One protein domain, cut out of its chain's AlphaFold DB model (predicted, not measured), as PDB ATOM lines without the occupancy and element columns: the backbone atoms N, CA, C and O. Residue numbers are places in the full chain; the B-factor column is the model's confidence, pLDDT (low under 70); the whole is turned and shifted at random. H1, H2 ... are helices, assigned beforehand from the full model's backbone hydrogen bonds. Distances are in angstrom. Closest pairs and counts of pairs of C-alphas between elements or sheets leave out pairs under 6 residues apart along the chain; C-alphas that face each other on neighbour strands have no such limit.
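What this domain is: This is residues 275 to 377 of the 497 residues of an uncharacterized protein of Spirochaetes bacterium RIFOXYC1_FULL_54_7 (UniProt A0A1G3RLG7). A long helical hairpin with unequal arms: the very long helix H4 makes the length of the rod, and the shorter H3 runs the opposite way beside its first part, touching it near the turn alone. The short helix H1 crosses H4 near its first end, and a long link, residues 283 to 295, leads from there along the hairpin to little H2, which packs on H4 farther along; the last residues of H4, 369 to 377, stick out free. The printed part has 103 residues with four named helices, H1, H2, H3 and H4 in chain order, and no named strand; the class is all helix. The whole is only just loose, close to extended, with a radius of gyration of the C-alphas of 19.0 A, and spans 69 by 29 by 13 A.

How they stand to each other: H1, residues 275 to 282, touches H4, residues 335 to 377, which meets it with residues 337 to 341 alone. Their closest C-alphas, those of Leu 280 and Ser 341, are 5.9 A apart, and their lines are about perpendicular, but only just, at 71 degrees. H2, residues 296 to 300, touches residues 357 to 365 of H4 alone, and the closest C-alphas, those of Leu 298 and Gly 361, are 4.2 A apart. H3, residues 306 to 327, forms a helical hairpin with H4, at a shallow tilt of 8 degrees, opposite ways. They touch through residues 319 to 327 of H3 and 336 to 343 of H4 alone; the closest C-alphas, those of Ala 327 and Pro 336, are 6.8 A apart, while the centres are 18.6 A apart. H4 is the hub, touching the three other helices. H1 is apart from H2 and from H3, and H2 is apart from H3. In H1, H2, H3 and H4 every O i to N i+4 pair is within hydrogen-bond range.

Where its parts are: H1 begins at C-alpha 275, (-4.507, 40.930, 30.619), and has 8 residues. H2 has 5 residues, from Gly 296 to Gln 300. H3 begins at C-alpha 306, (10.921, 4.854, 22.558), and measures 30.9 A from first to last C-alpha. H4, from Ile 335 to Glu 377, measures 62.8 A and ends at C-alpha 377, (37.690, 2.623, 44.501).

The domain as a whole: The two C-alphas farthest apart, those of Lys 332 and Glu 377, are 68.9 A apart. Without residues 369 to 377, which stand free, the body spans 55 by 27 by 13 A. The printed part has no cut. The link from H1 to H2 is long, with 13 residues; that from H2 to H3 is tight, with 5, and that from H3 to H4 is short, with 7. The mean pLDDT of the printed part is 87.1, and the model's confidence is under 70 at residues 285 to 287.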
ATOM      1  N   ALA A 275      -5.446  41.988  30.249       88.94
ATOM      2  CA  ALA A 275      -4.507  40.930  30.619       88.94
ATOM      3  C   ALA A 275      -4.544  39.779  29.605       88.94
ATOM      4  O   ALA A 275      -3.501  39.324  29.132       88.94
ATOM      5  N   LEU A 276      -5.750  39.357  29.216       86.62
ATOM      6  CA  LEU A 276      -5.945  38.341  28.185       86.62
ATOM      7  C   LEU A 276      -5.432  38.823  26.823       86.62
ATOM      8  O   LEU A 276      -4.727  38.087  26.143       86.62
ATOM      9  N   LEU A 277      -5.715  40.068  26.438       87.44
ATOM     10  CA  LEU A 277      -5.210  40.643  25.188       87.44
ATOM     11  C   LEU A 277      -3.677  40.697  25.148       87.44
ATOM     12  O   LEU A 277      -3.093  40.399  24.107       87.44
ATOM     13  N   ALA A 278      -3.023  41.014  26.270       87.06
ATOM     14  CA  ALA A 278      -1.567  40.970  26.373       87.06
ATOM     15  C   ALA A 278      -1.014  39.543  26.200       87.06
ATOM     16  O   ALA A 278      -0.025  39.362  25.491       87.06
ATOM     17  N   LEU A 279      -1.669  38.529  26.782       84.31
ATOM     18  CA  LEU A 279      -1.301  37.118  26.591       84.31
ATOM     19  C   LEU A 279      -1.442  36.684  25.126       84.31
ATOM     20  O   LEU A 279      -0.534  36.072  24.572       84.31
ATOM     21  N   LEU A 280      -2.549  37.053  24.479       86.06
ATOM     22  CA  LEU A 280      -2.796  36.731  23.072       86.06
ATOM     23  C   LEU A 280      -1.815  37.431  22.128       86.06
ATOM     24  O   LEU A 280      -1.412  36.841  21.131       86.06
ATOM     25  N   ALA A 281      -1.418  38.667  22.441       84.00
ATOM     26  CA  ALA A 281      -0.433  39.419  21.665       84.00
ATOM     27  C   ALA A 281       1.002  38.896  21.852       84.00
ATOM     28  O   ALA A 281       1.823  39.029  20.945       84.00
ATOM     29  N   ALA A 282       1.311  38.321  23.017       81.94
ATOM     30  CA  ALA A 282       2.609  37.714  23.300       81.94
ATOM     31  C   ALA A 282       2.775  36.333  22.643       81.94
ATOM     32  O   ALA A 282       3.903  35.906  22.386       81.94
ATOM     33  N   SER A 283       1.674  35.629  22.370       76.25
ATOM     34  CA  SER A 283       1.710  34.341  21.682       76.25
ATOM     35  C   SER A 283       2.015  34.499  20.188       76.25
ATOM     36  O   SER A 283       1.441  35.360  19.518       76.25
ATOM     37  N   PRO A 284       2.884  33.648  19.615       70.38
ATOM     38  CA  PRO A 284       3.140  33.663  18.184       70.38
ATOM     39  C   PRO A 284       1.876  33.262  17.416       70.38
ATOM     40  O   PRO A 284       1.175  32.320  17.781       70.38
ATOM     41  N   SER A 285       1.617  33.942  16.301       66.31
ATOM     42  CA  SER A 285       0.471  33.678  15.419       66.31
ATOM     43  C   SER A 285       0.515  32.299  14.750       66.31
ATOM     44  O   SER A 285      -0.502  31.834  14.238       66.31
ATOM     45  N   ARG A 286       1.669  31.624  14.782       68.25
ATOM     46  CA  ARG A 286       1.802  30.209  14.448       68.25
ATOM     47  C   ARG A 286       2.679  29.521  15.497       68.25
ATOM     48  O   ARG A 286       3.840  29.911  15.639       68.25
ATOM     49  N   PRO A 287       2.159  28.524  16.224       69.44
ATOM     50  CA  PRO A 287       2.947  27.801  17.206       69.44
ATOM     51  C   PRO A 287       4.051  26.984  16.521       69.44
ATOM     52  O   PRO A 287       3.845  26.398  15.455       69.44
ATOM     53  N   SER A 288       5.241  26.965  17.125       75.19
ATOM     54  CA  SER A 288       6.330  26.083  16.694       75.19
ATOM     55  C   SER A 288       5.957  24.635  16.996       75.19
ATOM     56  O   SER A 288       5.463  24.378  18.091       75.19
ATOM     57  N   PRO A 289       6.198  23.684  16.079       76.44
ATOM     58  CA  PRO A 289       5.876  22.286  16.327       76.44
ATOM     59  C   PRO A 289       6.629  21.763  17.556       76.44
ATOM     60  O   PRO A 289       7.800  22.084  17.757       76.44
ATOM     61  N   MET A 290       5.941  20.953  18.361       80.81
ATOM     62  CA  MET A 290       6.523  20.248  19.505       80.81
ATOM     63  C   MET A 290       7.687  19.357  19.057       80.81
ATOM     64  O   MET A 290       7.567  18.642  18.058       80.81
ATOM     65  N   ASP A 291       8.785  19.353  19.816       82.88
ATOM     66  CA  ASP A 291       9.828  18.344  19.639       82.88
ATOM     67  C   ASP A 291       9.323  17.000  20.181       82.88
ATOM     68  O   ASP A 291       9.008  16.857  21.364       82.88
ATOM     69  N   THR A 292       9.183  16.025  19.288       84.06
ATOM     70  CA  THR A 292       8.659  14.694  19.613       84.06
ATOM     71  C   THR A 292       9.760  13.676  19.874       84.06
ATOM     72  O   THR A 292       9.454  12.537  20.225       84.06
ATOM     73  N   LYS A 293      11.029  14.038  19.658       87.62
ATOM     74  CA  LYS A 293      12.147  13.136  19.938       87.62
ATOM     75  C   LYS A 293      12.392  13.074  21.437       87.62
ATOM     76  O   LYS A 293      12.111  14.024  22.162       87.62
ATOM     77  N   ALA A 294      12.911  11.956  21.919       85.75
ATOM     78  CA  ALA A 294      13.286  11.832  23.310       85.75
ATOM     79  C   ALA A 294      14.641  12.506  23.542       85.75
ATOM     80  O   ALA A 294      15.514  12.472  22.667       85.75
ATOM     81  N   PRO A 295      14.861  13.070  24.739       88.56
ATOM     82  CA  PRO A 295      16.171  13.567  25.116       88.56
ATOM     83  C   PRO A 295      17.245  12.480  24.994       88.56
ATOM     84  O   PRO A 295      17.119  11.384  25.549       88.56
ATOM     85  N   GLY A 296      18.343  12.793  24.301       86.25
ATOM     86  CA  GLY A 296      19.448  11.850  24.099       86.25
ATOM     87  C   GLY A 296      20.121  11.408  25.402       86.25
ATOM     88  O   GLY A 296      20.664  10.304  25.468       86.25
ATOM     89  N   SER A 297      20.048  12.228  26.454       88.44
ATOM     90  CA  SER A 297      20.590  11.914  27.781       88.44
ATOM     91  C   SER A 297      19.916  10.702  28.434       88.44
ATOM     92  O   SER A 297      20.588   9.925  29.109       88.44
ATOM     93  N   LEU A 298      18.618  10.482  28.192       87.69
ATOM     94  CA  LEU A 298      17.887   9.322  28.711       87.69
ATOM     95  C   LEU A 298      18.347   8.023  28.050       87.69
ATOM     96  O   LEU A 298      18.604   7.037  28.743       87.69
ATOM     97  N   MET A 299      18.519   8.039  26.726       86.88
ATOM     98  CA  MET A 299      19.048   6.888  25.991       86.88
ATOM     99  C   MET A 299      20.478   6.562  26.430       86.88
ATOM    100  O   MET A 299      20.816   5.400  26.645       86.88
ATOM    101  N   GLN A 300      21.316   7.583  26.625       87.81
ATOM    102  CA  GLN A 300      22.675   7.407  27.146       87.81
ATOM    103  C   GLN A 300      22.684   6.847  28.576       87.81
ATOM    104  O   GLN A 300      23.570   6.063  28.912       87.81
ATOM    105  N   ALA A 301      21.695   7.203  29.401       86.25
ATOM    106  CA  ALA A 301      21.503   6.635  30.735       86.25
ATOM    107  C   ALA A 301      20.990   5.179  30.712       86.25
ATOM    108  O   ALA A 301      20.852   4.565  31.772       86.25
ATOM    109  N   GLY A 302      20.723   4.609  29.531       82.31
ATOM    110  CA  GLY A 302      20.247   3.236  29.359       82.31
ATOM    111  C   GLY A 302      18.739   3.065  29.549       82.31
ATOM    112  O   GLY A 302      18.281   1.937  29.720       82.31
ATOM    113  N   LEU A 303      17.968   4.157  29.542       85.56
ATOM    114  CA  LEU A 303      16.508   4.101  29.560       85.56
ATOM    115  C   LEU A 303      15.967   3.954  28.137       85.56
ATOM    116  O   LEU A 303      16.383   4.670  27.225       85.56
ATOM    117  N   ASP A 304      15.004   3.051  27.965       83.31
ATOM    118  CA  ASP A 304      14.248   2.945  26.723       83.31
ATOM    119  C   ASP A 304      13.287   4.133  26.608       83.31
ATOM    120  O   ASP A 304      12.257   4.204  27.282       83.31
ATOM    121  N   ALA A 305      13.661   5.098  25.772       84.06
ATOM    122  CA  ALA A 305      12.891   6.313  25.562       84.06
ATOM    123  C   ALA A 305      11.893   6.202  24.394       84.06
ATOM    124  O   ALA A 305      11.159   7.154  24.133       84.06
ATOM    125  N   THR A 306      11.807   5.047  23.721       85.44
ATOM    126  CA  THR A 306      10.921   4.854  22.558       85.44
ATOM    127  C   THR A 306       9.441   5.006  22.915       85.44
ATOM    128  O   THR A 306       8.672   5.593  22.155       85.44
ATOM    129  N   ALA A 307       9.038   4.558  24.107       84.06
ATOM    130  CA  ALA A 307       7.680   4.752  24.613       84.06
ATOM    131  C   ALA A 307       7.352   6.240  24.835       84.06
ATOM    132  O   ALA A 307       6.234   6.673  24.560       84.06
ATOM    133  N   LEU A 308       8.326   7.036  25.294       83.81
ATOM    134  CA  LEU A 308       8.163   8.479  25.484       83.81
ATOM    135  C   LEU A 308       8.016   9.201  24.138       83.81
ATOM    136  O   LEU A 308       7.125  10.038  24.005       83.81
ATOM    137  N   GLU A 309       8.826   8.839  23.140       87.81
ATOM    138  CA  GLU A 309       8.708   9.366  21.770       87.81
ATOM    139  C   GLU A 309       7.352   9.032  21.148       87.81
ATOM    140  O   GLU A 309       6.697   9.905  20.580       87.81
ATOM    141  N   ALA A 310       6.899   7.783  21.289       87.50
ATOM    142  CA  ALA A 310       5.608   7.348  20.768       87.50
ATOM    143  C   ALA A 310       4.446   8.127  21.405       87.50
ATOM    144  O   ALA A 310       3.570   8.616  20.690       87.50
ATOM    145  N   MET A 311       4.467   8.310  22.732       86.94
ATOM    146  CA  MET A 311       3.465   9.118  23.438       86.94
ATOM    147  C   MET A 311       3.511  10.593  23.023       86.94
ATOM    148  O   MET A 311       2.460  11.212  22.845       86.94
ATOM    149  N   ALA A 312       4.707  11.164  22.855       87.38
ATOM    150  CA  ALA A 312       4.891  12.542  22.408       87.38
ATOM    151  C   ALA A 312       4.337  12.751  20.991       87.38
ATOM    152  O   ALA A 312       3.581  13.697  20.759       87.38
ATOM    153  N   LEU A 313       4.641  11.835  20.069       89.88
ATOM    154  CA  LEU A 313       4.143  11.855  18.695       89.88
ATOM    155  C   LEU A 313       2.614  11.720  18.640       89.88
ATOM    156  O   LEU A 313       1.948  12.491  17.950       89.88
ATOM    157  N   GLU A 314       2.046  10.772  19.390       90.44
ATOM    158  CA  GLU A 314       0.596  10.567  19.458       90.44
ATOM    159  C   GLU A 314      -0.119  11.799  20.029       90.44
ATOM    160  O   GLU A 314      -1.138  12.244  19.492       90.44
ATOM    161  N   THR A 315       0.425  12.384  21.096       88.31
ATOM    162  CA  THR A 315      -0.150  13.568  21.743       88.31
ATOM    163  C   THR A 315      -0.075  14.787  20.829       88.31
ATOM    164  O   THR A 315      -1.073  15.492  20.678       88.31
ATOM    165  N   ALA A 316       1.059  15.005  20.156       88.19
ATOM    166  CA  ALA A 316       1.213  16.075  19.174       88.19
ATOM    167  C   ALA A 316       0.228  15.916  18.002       88.19
ATOM    168  O   ALA A 316      -0.401  16.891  17.590       88.19
ATOM    169  N   ALA A 317       0.025  14.687  17.511       89.44
ATOM    170  CA  ALA A 317      -0.937  14.398  16.448       89.44
ATOM    171  C   ALA A 317      -2.393  14.642  16.884       89.44
ATOM    172  O   ALA A 317      -3.172  15.215  16.121       89.44
ATOM    173  N   LYS A 318      -2.771  14.246  18.110       90.19
ATOM    174  CA  LYS A 318      -4.105  14.515  18.679       90.19
ATOM    175  C   LYS A 318      -4.348  16.006  18.899       90.19
ATOM    176  O   LYS A 318      -5.414  16.504  18.549       90.19
ATOM    177  N   LEU A 319      -3.370  16.723  19.454       88.75
ATOM    178  CA  LEU A 319      -3.479  18.166  19.658       88.75
ATOM    179  C   LEU A 319      -3.613  18.887  18.311       88.75
ATOM    180  O   LEU A 319      -4.509  19.708  18.146       88.75
ATOM    181  N   GLY A 320      -2.783  18.518  17.333       87.25
ATOM    182  CA  GLY A 320      -2.830  19.088  15.991       87.25
ATOM    183  C   GLY A 320      -4.136  18.780  15.255       87.25
ATOM    184  O   GLY A 320      -4.654  19.644  14.553       87.25
ATOM    185  N   SER A 321      -4.719  17.587  15.409       88.50
ATOM    186  CA  SER A 321      -5.996  17.259  14.758       88.50
ATOM    187  C   SER A 321      -7.166  18.054  15.341       88.50
ATOM    188  O   SER A 321      -7.955  18.610  14.579       88.50
ATOM    189  N   VAL A 322      -7.242  18.182  16.671       89.31
ATOM    190  CA  VAL A 322      -8.258  19.006  17.346       89.31
ATOM    191  C   VAL A 322      -8.050  20.490  17.036       89.31
ATOM    192  O   VAL A 322      -9.008  21.176  16.684       89.31
ATOM    193  N   GLY A 323      -6.808  20.974  17.100       88.00
ATOM    194  CA  GLY A 323      -6.447  22.353  16.774       88.00
ATOM    195  C   GLY A 323      -6.823  22.724  15.342       88.00
ATOM    196  O   GLY A 323      -7.514  23.716  15.130       88.00
ATOM    197  N   ASN A 324      -6.477  21.882  14.363       87.88
ATOM    198  CA  ASN A 324      -6.834  22.100  12.959       87.88
ATOM    199  C   ASN A 324      -8.344  22.006  12.706       87.88
ATOM    200  O   ASN A 324      -8.872  22.780  11.910       87.88
ATOM    201  N   ALA A 325      -9.055  21.091  13.376       89.19
ATOM    202  CA  ALA A 325     -10.510  20.990  13.257       89.19
ATOM    203  C   ALA A 325     -11.210  22.255  13.779       89.19
ATOM    204  O   ALA A 325     -12.122  22.765  13.131       89.19
ATOM    205  N   LEU A 326     -10.748  22.795  14.912       88.19
ATOM    206  CA  LEU A 326     -11.253  24.053  15.461       88.19
ATOM    207  C   LEU A 326     -10.845  25.251  14.592       88.19
ATOM    208  O   LEU A 326     -11.684  26.094  14.299       88.19
ATOM    209  N   ALA A 327      -9.604  25.312  14.107       85.75
ATOM    210  CA  ALA A 327      -9.141  26.375  13.210       85.75
ATOM    211  C   ALA A 327      -9.841  26.362  11.836       85.75
ATOM    212  O   ALA A 327      -9.916  27.394  11.173       85.75
ATOM    213  N   GLY A 328     -10.375  25.210  11.414       84.62
ATOM    214  CA  GLY A 328     -11.202  25.080  10.214       84.62
ATOM    215  C   GLY A 328     -12.571  25.762  10.325       84.62
ATOM    216  O   GLY A 328     -13.220  25.999   9.306       84.62
ATOM    217  N   VAL A 329     -13.012  26.113  11.538       84.06
ATOM    218  CA  VAL A 329     -14.213  26.927  11.751       84.06
ATOM    219  C   VAL A 329     -13.867  28.400  11.469       84.06
ATOM    220  O   VAL A 329     -12.890  28.914  12.014       84.06
ATOM    221  N   PRO A 330     -14.649  29.123  10.642       82.94
ATOM    222  CA  PRO A 330     -14.314  30.473  10.177       82.94
ATOM    223  C   PRO A 330     -14.590  31.556  11.238       82.94
ATOM    224  O   PRO A 330     -15.428  32.444  11.055       82.94
ATOM    225  N   TYR A 331     -13.887  31.493  12.366       84.38
ATOM    226  CA  TYR A 331     -13.917  32.533  13.389       84.38
ATOM    227  C   TYR A 331     -13.297  33.844  12.862       84.38
ATOM    228  O   TYR A 331     -12.317  33.820  12.121       84.38
ATOM    229  N   LYS A 332     -13.849  35.002  13.251       78.88
ATOM    230  CA  LYS A 332     -13.387  36.336  12.799       78.88
ATOM    231  C   LYS A 332     -12.748  37.208  13.889       78.88
ATOM    232  O   LYS A 332     -12.000  38.115  13.546       78.88
ATOM    233  N   ASN A 333     -13.079  36.982  15.164       84.69
ATOM    234  CA  ASN A 333     -12.728  37.878  16.273       84.69
ATOM    235  C   ASN A 333     -11.536  37.316  17.060       84.69
ATOM    236  O   ASN A 333     -10.516  36.984  16.468       84.69
ATOM    237  N   SER A 334     -11.628  37.211  18.387       87.75
ATOM    238  CA  SER A 334     -10.479  36.877  19.236       87.75
ATOM    239  C   SER A 334     -10.176  35.373  19.327       87.75
ATOM    240  O   SER A 334      -9.136  34.992  19.862       87.75
ATOM    241  N   ILE A 335     -11.050  34.512  18.791       89.06
ATOM    242  CA  ILE A 335     -10.911  33.049  18.873       89.06
ATOM    243  C   ILE A 335      -9.686  32.498  18.120       89.06
ATOM    244  O   ILE A 335      -8.967  31.716  18.734       89.06
ATOM    245  N   PRO A 336      -9.365  32.890  16.868       88.12
ATOM    246  CA  PRO A 336      -8.165  32.395  16.184       88.12
ATOM    247  C   PRO A 336      -6.878  32.670  16.966       88.12
ATOM    248  O   PRO A 336      -6.046  31.780  17.123       88.12
ATOM    249  N   ALA A 337      -6.742  33.882  17.512       87.06
ATOM    250  CA  ALA A 337      -5.596  34.250  18.337       87.06
ATOM    251  C   ALA A 337      -5.548  33.428  19.635       87.06
ATOM    252  O   ALA A 337      -4.477  32.988  20.044       87.06
ATOM    253  N   ALA A 338      -6.700  33.167  20.260       89.12
ATOM    254  CA  ALA A 338      -6.777  32.332  21.456       89.12
ATOM    255  C   ALA A 338      -6.483  30.855  21.199       89.12
ATOM    256  O   ALA A 338      -5.798  30.238  22.010       89.12
ATOM    257  N   LEU A 339      -6.928  30.296  20.074       89.25
ATOM    258  CA  LEU A 339      -6.578  28.935  19.669       89.25
ATOM    259  C   LEU A 339      -5.071  28.807  19.419       89.25
ATOM    260  O   LEU A 339      -4.447  27.896  19.956       89.25
ATOM    261  N   ALA A 340      -4.474  29.760  18.694       86.50
ATOM    262  CA  ALA A 340      -3.029  29.792  18.471       86.50
ATOM    263  C   ALA A 340      -2.249  29.944  19.790       86.50
ATOM    264  O   ALA A 340      -1.249  29.261  20.012       86.50
ATOM    265  N   SER A 341      -2.733  30.796  20.700       88.69
ATOM    266  CA  SER A 341      -2.149  30.976  22.032       88.69
ATOM    267  C   SER A 341      -2.234  29.701  22.878       88.69
ATOM    268  O   SER A 341      -1.238  29.303  23.488       88.69
ATOM    269  N   LEU A 342      -3.373  29.005  22.857       89.00
ATOM    270  CA  LEU A 342      -3.576  27.748  23.578       89.00
ATOM    271  C   LEU A 342      -2.670  26.635  23.046       89.00
ATOM    272  O   LEU A 342      -2.022  25.947  23.833       89.00
ATOM    273  N   GLU A 343      -2.566  26.494  21.726       88.25
ATOM    274  CA  GLU A 343      -1.664  25.531  21.090       88.25
ATOM    275  C   GLU A 343      -0.194  25.855  21.406       88.25
ATOM    276  O   GLU A 343       0.562  24.972  21.819       88.25
ATOM    277  N   SER A 344       0.196  27.134  21.341       87.44
ATOM    278  CA  SER A 344       1.547  27.571  21.723       87.44
ATOM    279  C   SER A 344       1.868  27.270  23.190       87.44
ATOM    280  O   SER A 344       2.975  26.835  23.502       87.44
ATOM    281  N   SER A 345       0.889  27.432  24.084       87.81
ATOM    282  CA  SER A 345       1.036  27.153  25.514       87.81
ATOM    283  C   SER A 345       1.151  25.653  25.790       87.81
ATOM    284  O   SER A 345       1.962  25.243  26.619       87.81
ATOM    285  N   ALA A 346       0.391  24.825  25.070       88.75
ATOM    286  CA  ALA A 346       0.504  23.369  25.137       88.75
ATOM    287  C   ALA A 346       1.896  22.886  24.700       88.75
ATOM    288  O   ALA A 346       2.502  22.063  25.387       88.75
ATOM    289  N   TYR A 347       2.442  23.430  23.610       87.94
ATOM    290  CA  TYR A 347       3.797  23.090  23.172       87.94
ATOM    291  C   TYR A 347       4.882  23.629  24.102       87.94
ATOM    292  O   TYR A 347       5.854  22.926  24.365       87.94
ATOM    293  N   ALA A 348       4.708  24.827  24.664       87.88
ATOM    294  CA  ALA A 348       5.620  25.350  25.678       87.88
ATOM    295  C   ALA A 348       5.643  24.458  26.931       87.88
ATOM    296  O   ALA A 348       6.711  24.165  27.463       87.88
ATOM    297  N   LEU A 349       4.480  23.973  27.379       89.19
ATOM    298  CA  LEU A 349       4.392  23.031  28.494       89.19
ATOM    299  C   LEU A 349       5.088  21.703  28.166       89.19
ATOM    300  O   LEU A 349       5.819  21.164  28.997       89.19
ATOM    301  N   ALA A 350       4.894  21.189  26.952       87.94
ATOM    302  CA  ALA A 350       5.584  19.996  26.484       87.94
ATOM    303  C   ALA A 350       7.115  20.171  26.454       87.94
ATOM    304  O   ALA A 350       7.829  19.275  26.901       87.94
ATOM    305  N   ASP A 351       7.619  21.331  26.017       87.56
ATOM    306  CA  ASP A 351       9.055  21.656  26.047       87.56
ATOM    307  C   ASP A 351       9.606  21.669  27.480       87.56
ATOM    308  O   ASP A 351      10.685  21.140  27.744       87.56
ATOM    309  N   VAL A 352       8.845  22.198  28.446       90.25
ATOM    310  CA  VAL A 352       9.232  22.152  29.869       90.25
ATOM    311  C   VAL A 352       9.386  20.707  30.347       90.25
ATOM    312  O   VAL A 352      10.396  20.379  30.975       90.25
ATOM    313  N   TYR A 353       8.436  19.825  30.023       88.69
ATOM    314  CA  TYR A 353       8.548  18.405  30.368       88.69
ATOM    315  C   TYR A 353       9.711  17.716  29.651       88.69
ATOM    316  O   TYR A 353      10.415  16.920  30.270       88.69
ATOM    317  N   HIS A 354       9.956  18.050  28.384       88.38
ATOM    318  CA  HIS A 354      11.092  17.532  27.628       88.38
ATOM    319  C   HIS A 354      12.425  17.924  28.290       88.38
ATOM    320  O   HIS A 354      13.277  17.067  28.526       88.38
ATOM    321  N   ARG A 355      12.581  19.186  28.708       89.69
ATOM    322  CA  ARG A 355      13.765  19.651  29.456       89.69
ATOM    323  C   ARG A 355      13.905  18.982  30.819       89.69
ATOM    324  O   ARG A 355      15.016  18.659  31.225       89.69
ATOM    325  N   MET A 356      12.802  18.769  31.538       90.19
ATOM    326  CA  MET A 356      12.831  18.027  32.805       90.19
ATOM    327  C   MET A 356      13.305  16.586  32.602       90.19
ATOM    328  O   MET A 356      14.107  16.086  33.392       90.19
ATOM    329  N   ALA A 357      12.841  15.936  31.537       89.75
ATOM    330  CA  ALA A 357      13.257  14.592  31.168       89.75
ATOM    331  C   ALA A 357      14.751  14.547  30.793       89.75
ATOM    332  O   ALA A 357      15.466  13.650  31.241       89.75
ATOM    333  N   ASP A 358      15.250  15.552  30.069       90.56
ATOM    334  CA  ASP A 358      16.676  15.681  29.748       90.56
ATOM    335  C   ASP A 358      17.545  15.877  31.002       90.56
ATOM    336  O   ASP A 358      18.543  15.186  31.207       90.56
ATOM    337  N   LEU A 359      17.119  16.759  31.913       92.81
ATOM    338  CA  LEU A 359      17.791  16.967  33.198       92.81
ATOM    339  C   LEU A 359      17.816  15.690  34.047       92.81
ATOM    340  O   LEU A 359      18.825  15.404  34.693       92.81
ATOM    341  N   ALA A 360      16.738  14.902  34.031       91.38
ATOM    342  CA  ALA A 360      16.697  13.612  34.709       91.38
ATOM    343  C   ALA A 360      17.682  12.608  34.085       91.38
ATOM    344  O   ALA A 360      18.395  11.921  34.817       91.38
ATOM    345  N   GLY A 361      17.781  12.560  32.751       91.31
ATOM    346  CA  GLY A 361      18.764  11.739  32.041       91.31
ATOM    347  C   GLY A 361      20.204  12.118  32.387       91.31
ATOM    348  O   GLY A 361      21.009  11.256  32.740       91.31
ATOM    349  N   LEU A 362      20.516  13.416  32.398       93.12
ATOM    350  CA  LEU A 362      21.819  13.922  32.834       93.12
ATOM    351  C   LEU A 362      22.115  13.556  34.295       93.12
ATOM    352  O   LEU A 362      23.211  13.087  34.605       93.12
ATOM    353  N   ALA A 363      21.141  13.701  35.197       92.94
ATOM    354  CA  ALA A 363      21.301  13.308  36.596       92.94
ATOM    355  C   ALA A 363      21.588  11.799  36.740       92.94
ATOM    356  O   ALA A 363      22.471  11.410  37.510       92.94
ATOM    357  N   LEU A 364      20.921  10.945  35.959       93.00
ATOM    358  CA  LEU A 364      21.186   9.504  35.937       93.00
ATOM    359  C   LEU A 364      22.585   9.172  35.407       93.00
ATOM    360  O   LEU A 364      23.277   8.337  35.984       93.00
ATOM    361  N   LEU A 365      23.048   9.858  34.363       93.31
ATOM    362  CA  LEU A 365      24.415   9.692  33.864       93.31
ATOM    363  C   LEU A 365      25.454  10.062  34.926       93.31
ATOM    364  O   LEU A 365      26.424   9.328  35.133       93.31
ATOM    365  N   THR A 366      25.241  11.169  35.644       94.12
ATOM    366  CA  THR A 366      26.153  11.568  36.728       94.12
ATOM    367  C   THR A 366      26.164  10.553  37.871       94.12
ATOM    368  O   THR A 366      27.233  10.234  38.398       94.12
ATOM    369  N   SER A 367      25.007   9.988  38.230       92.44
ATOM    370  CA  SER A 367      24.920   8.983  39.290       92.44
ATOM    371  C   SER A 367      25.583   7.665  38.880       92.44
ATOM    372  O   SER A 367      26.355   7.114  39.663       92.44
ATOM    373  N   GLN A 368      25.395   7.209  37.636       92.62
ATOM    374  CA  GLN A 368      26.090   6.039  37.091       92.62
ATOM    375  C   GLN A 368      27.609   6.238  37.057       92.62
ATOM    376  O   GLN A 368      28.357   5.331  37.424       92.62
ATOM    377  N   GLY A 369      28.081   7.426  36.664       91.50
ATOM    378  CA  GLY A 369      29.504   7.771  36.712       91.50
ATOM    379  C   GLY A 369      30.074   7.676  38.129       91.50
ATOM    380  O   GLY A 369      31.139   7.092  38.334       91.50
ATOM    381  N   ARG A 370      29.330   8.171  39.126       94.12
ATOM    382  CA  ARG A 370      29.709   8.069  40.542       94.12
ATOM    383  C   ARG A 370      29.715   6.627  41.048       94.12
ATOM    384  O   ARG A 370      30.627   6.265  41.785       94.12
ATOM    385  N   ILE A 371      28.740   5.807  40.653       92.94
ATOM    386  CA  ILE A 371      28.699   4.380  41.008       92.94
ATOM    387  C   ILE A 371      29.931   3.665  40.450       92.94
ATOM    388  O   ILE A 371      30.634   3.009  41.211       92.94
ATOM    389  N   LYS A 372      30.267   3.871  39.170       92.94
ATOM    390  CA  LYS A 372      31.476   3.288  38.562       92.94
ATOM    391  C   LYS A 372      32.753   3.727  39.281       92.94
ATOM    392  O   LYS A 372      33.619   2.900  39.541       92.94
ATOM    393  N   ALA A 373      32.865   5.006  39.647       92.19
ATOM    394  CA  ALA A 373      34.007   5.499  40.418       92.19
ATOM    395  C   ALA A 373      34.114   4.797  41.786       92.19
ATOM    396  O   ALA A 373      35.182   4.294  42.136       92.19
ATOM    397  N   LEU A 374      33.000   4.675  42.515       92.81
ATOM    398  CA  LEU A 374      32.948   3.954  43.790       92.81
ATOM    399  C   LEU A 374      33.279   2.462  43.634       92.81
ATOM    400  O   LEU A 374      33.972   1.903  44.477       92.81
ATOM    401  N   GLU A 375      32.836   1.810  42.557       94.12
ATOM    402  CA  GLU A 375      33.196   0.418  42.257       94.12
ATOM    403  C   GLU A 375      34.698   0.267  42.008       94.12
ATOM    404  O   GLU A 375      35.320  -0.661  42.534       94.12
ATOM    405  N   THR A 376      35.304   1.198  41.262       93.25
ATOM    406  CA  THR A 376      36.757   1.195  41.049       93.25
ATOM    407  C   THR A 376      37.509   1.408  42.359       93.25
ATOM    408  O   THR A 376      38.403   0.622  42.673       93.25
ATOM    409  N   GLU A 377      37.099   2.373  43.184       93.44
ATOM    410  CA  GLU A 377      37.690   2.623  44.501       93.44
ATOM    411  C   GLU A 377      37.575   1.386  45.404       93.44
ATOM    412  O   GLU A 377      38.567   0.920  45.969       93.44
TER     413      GLU A 377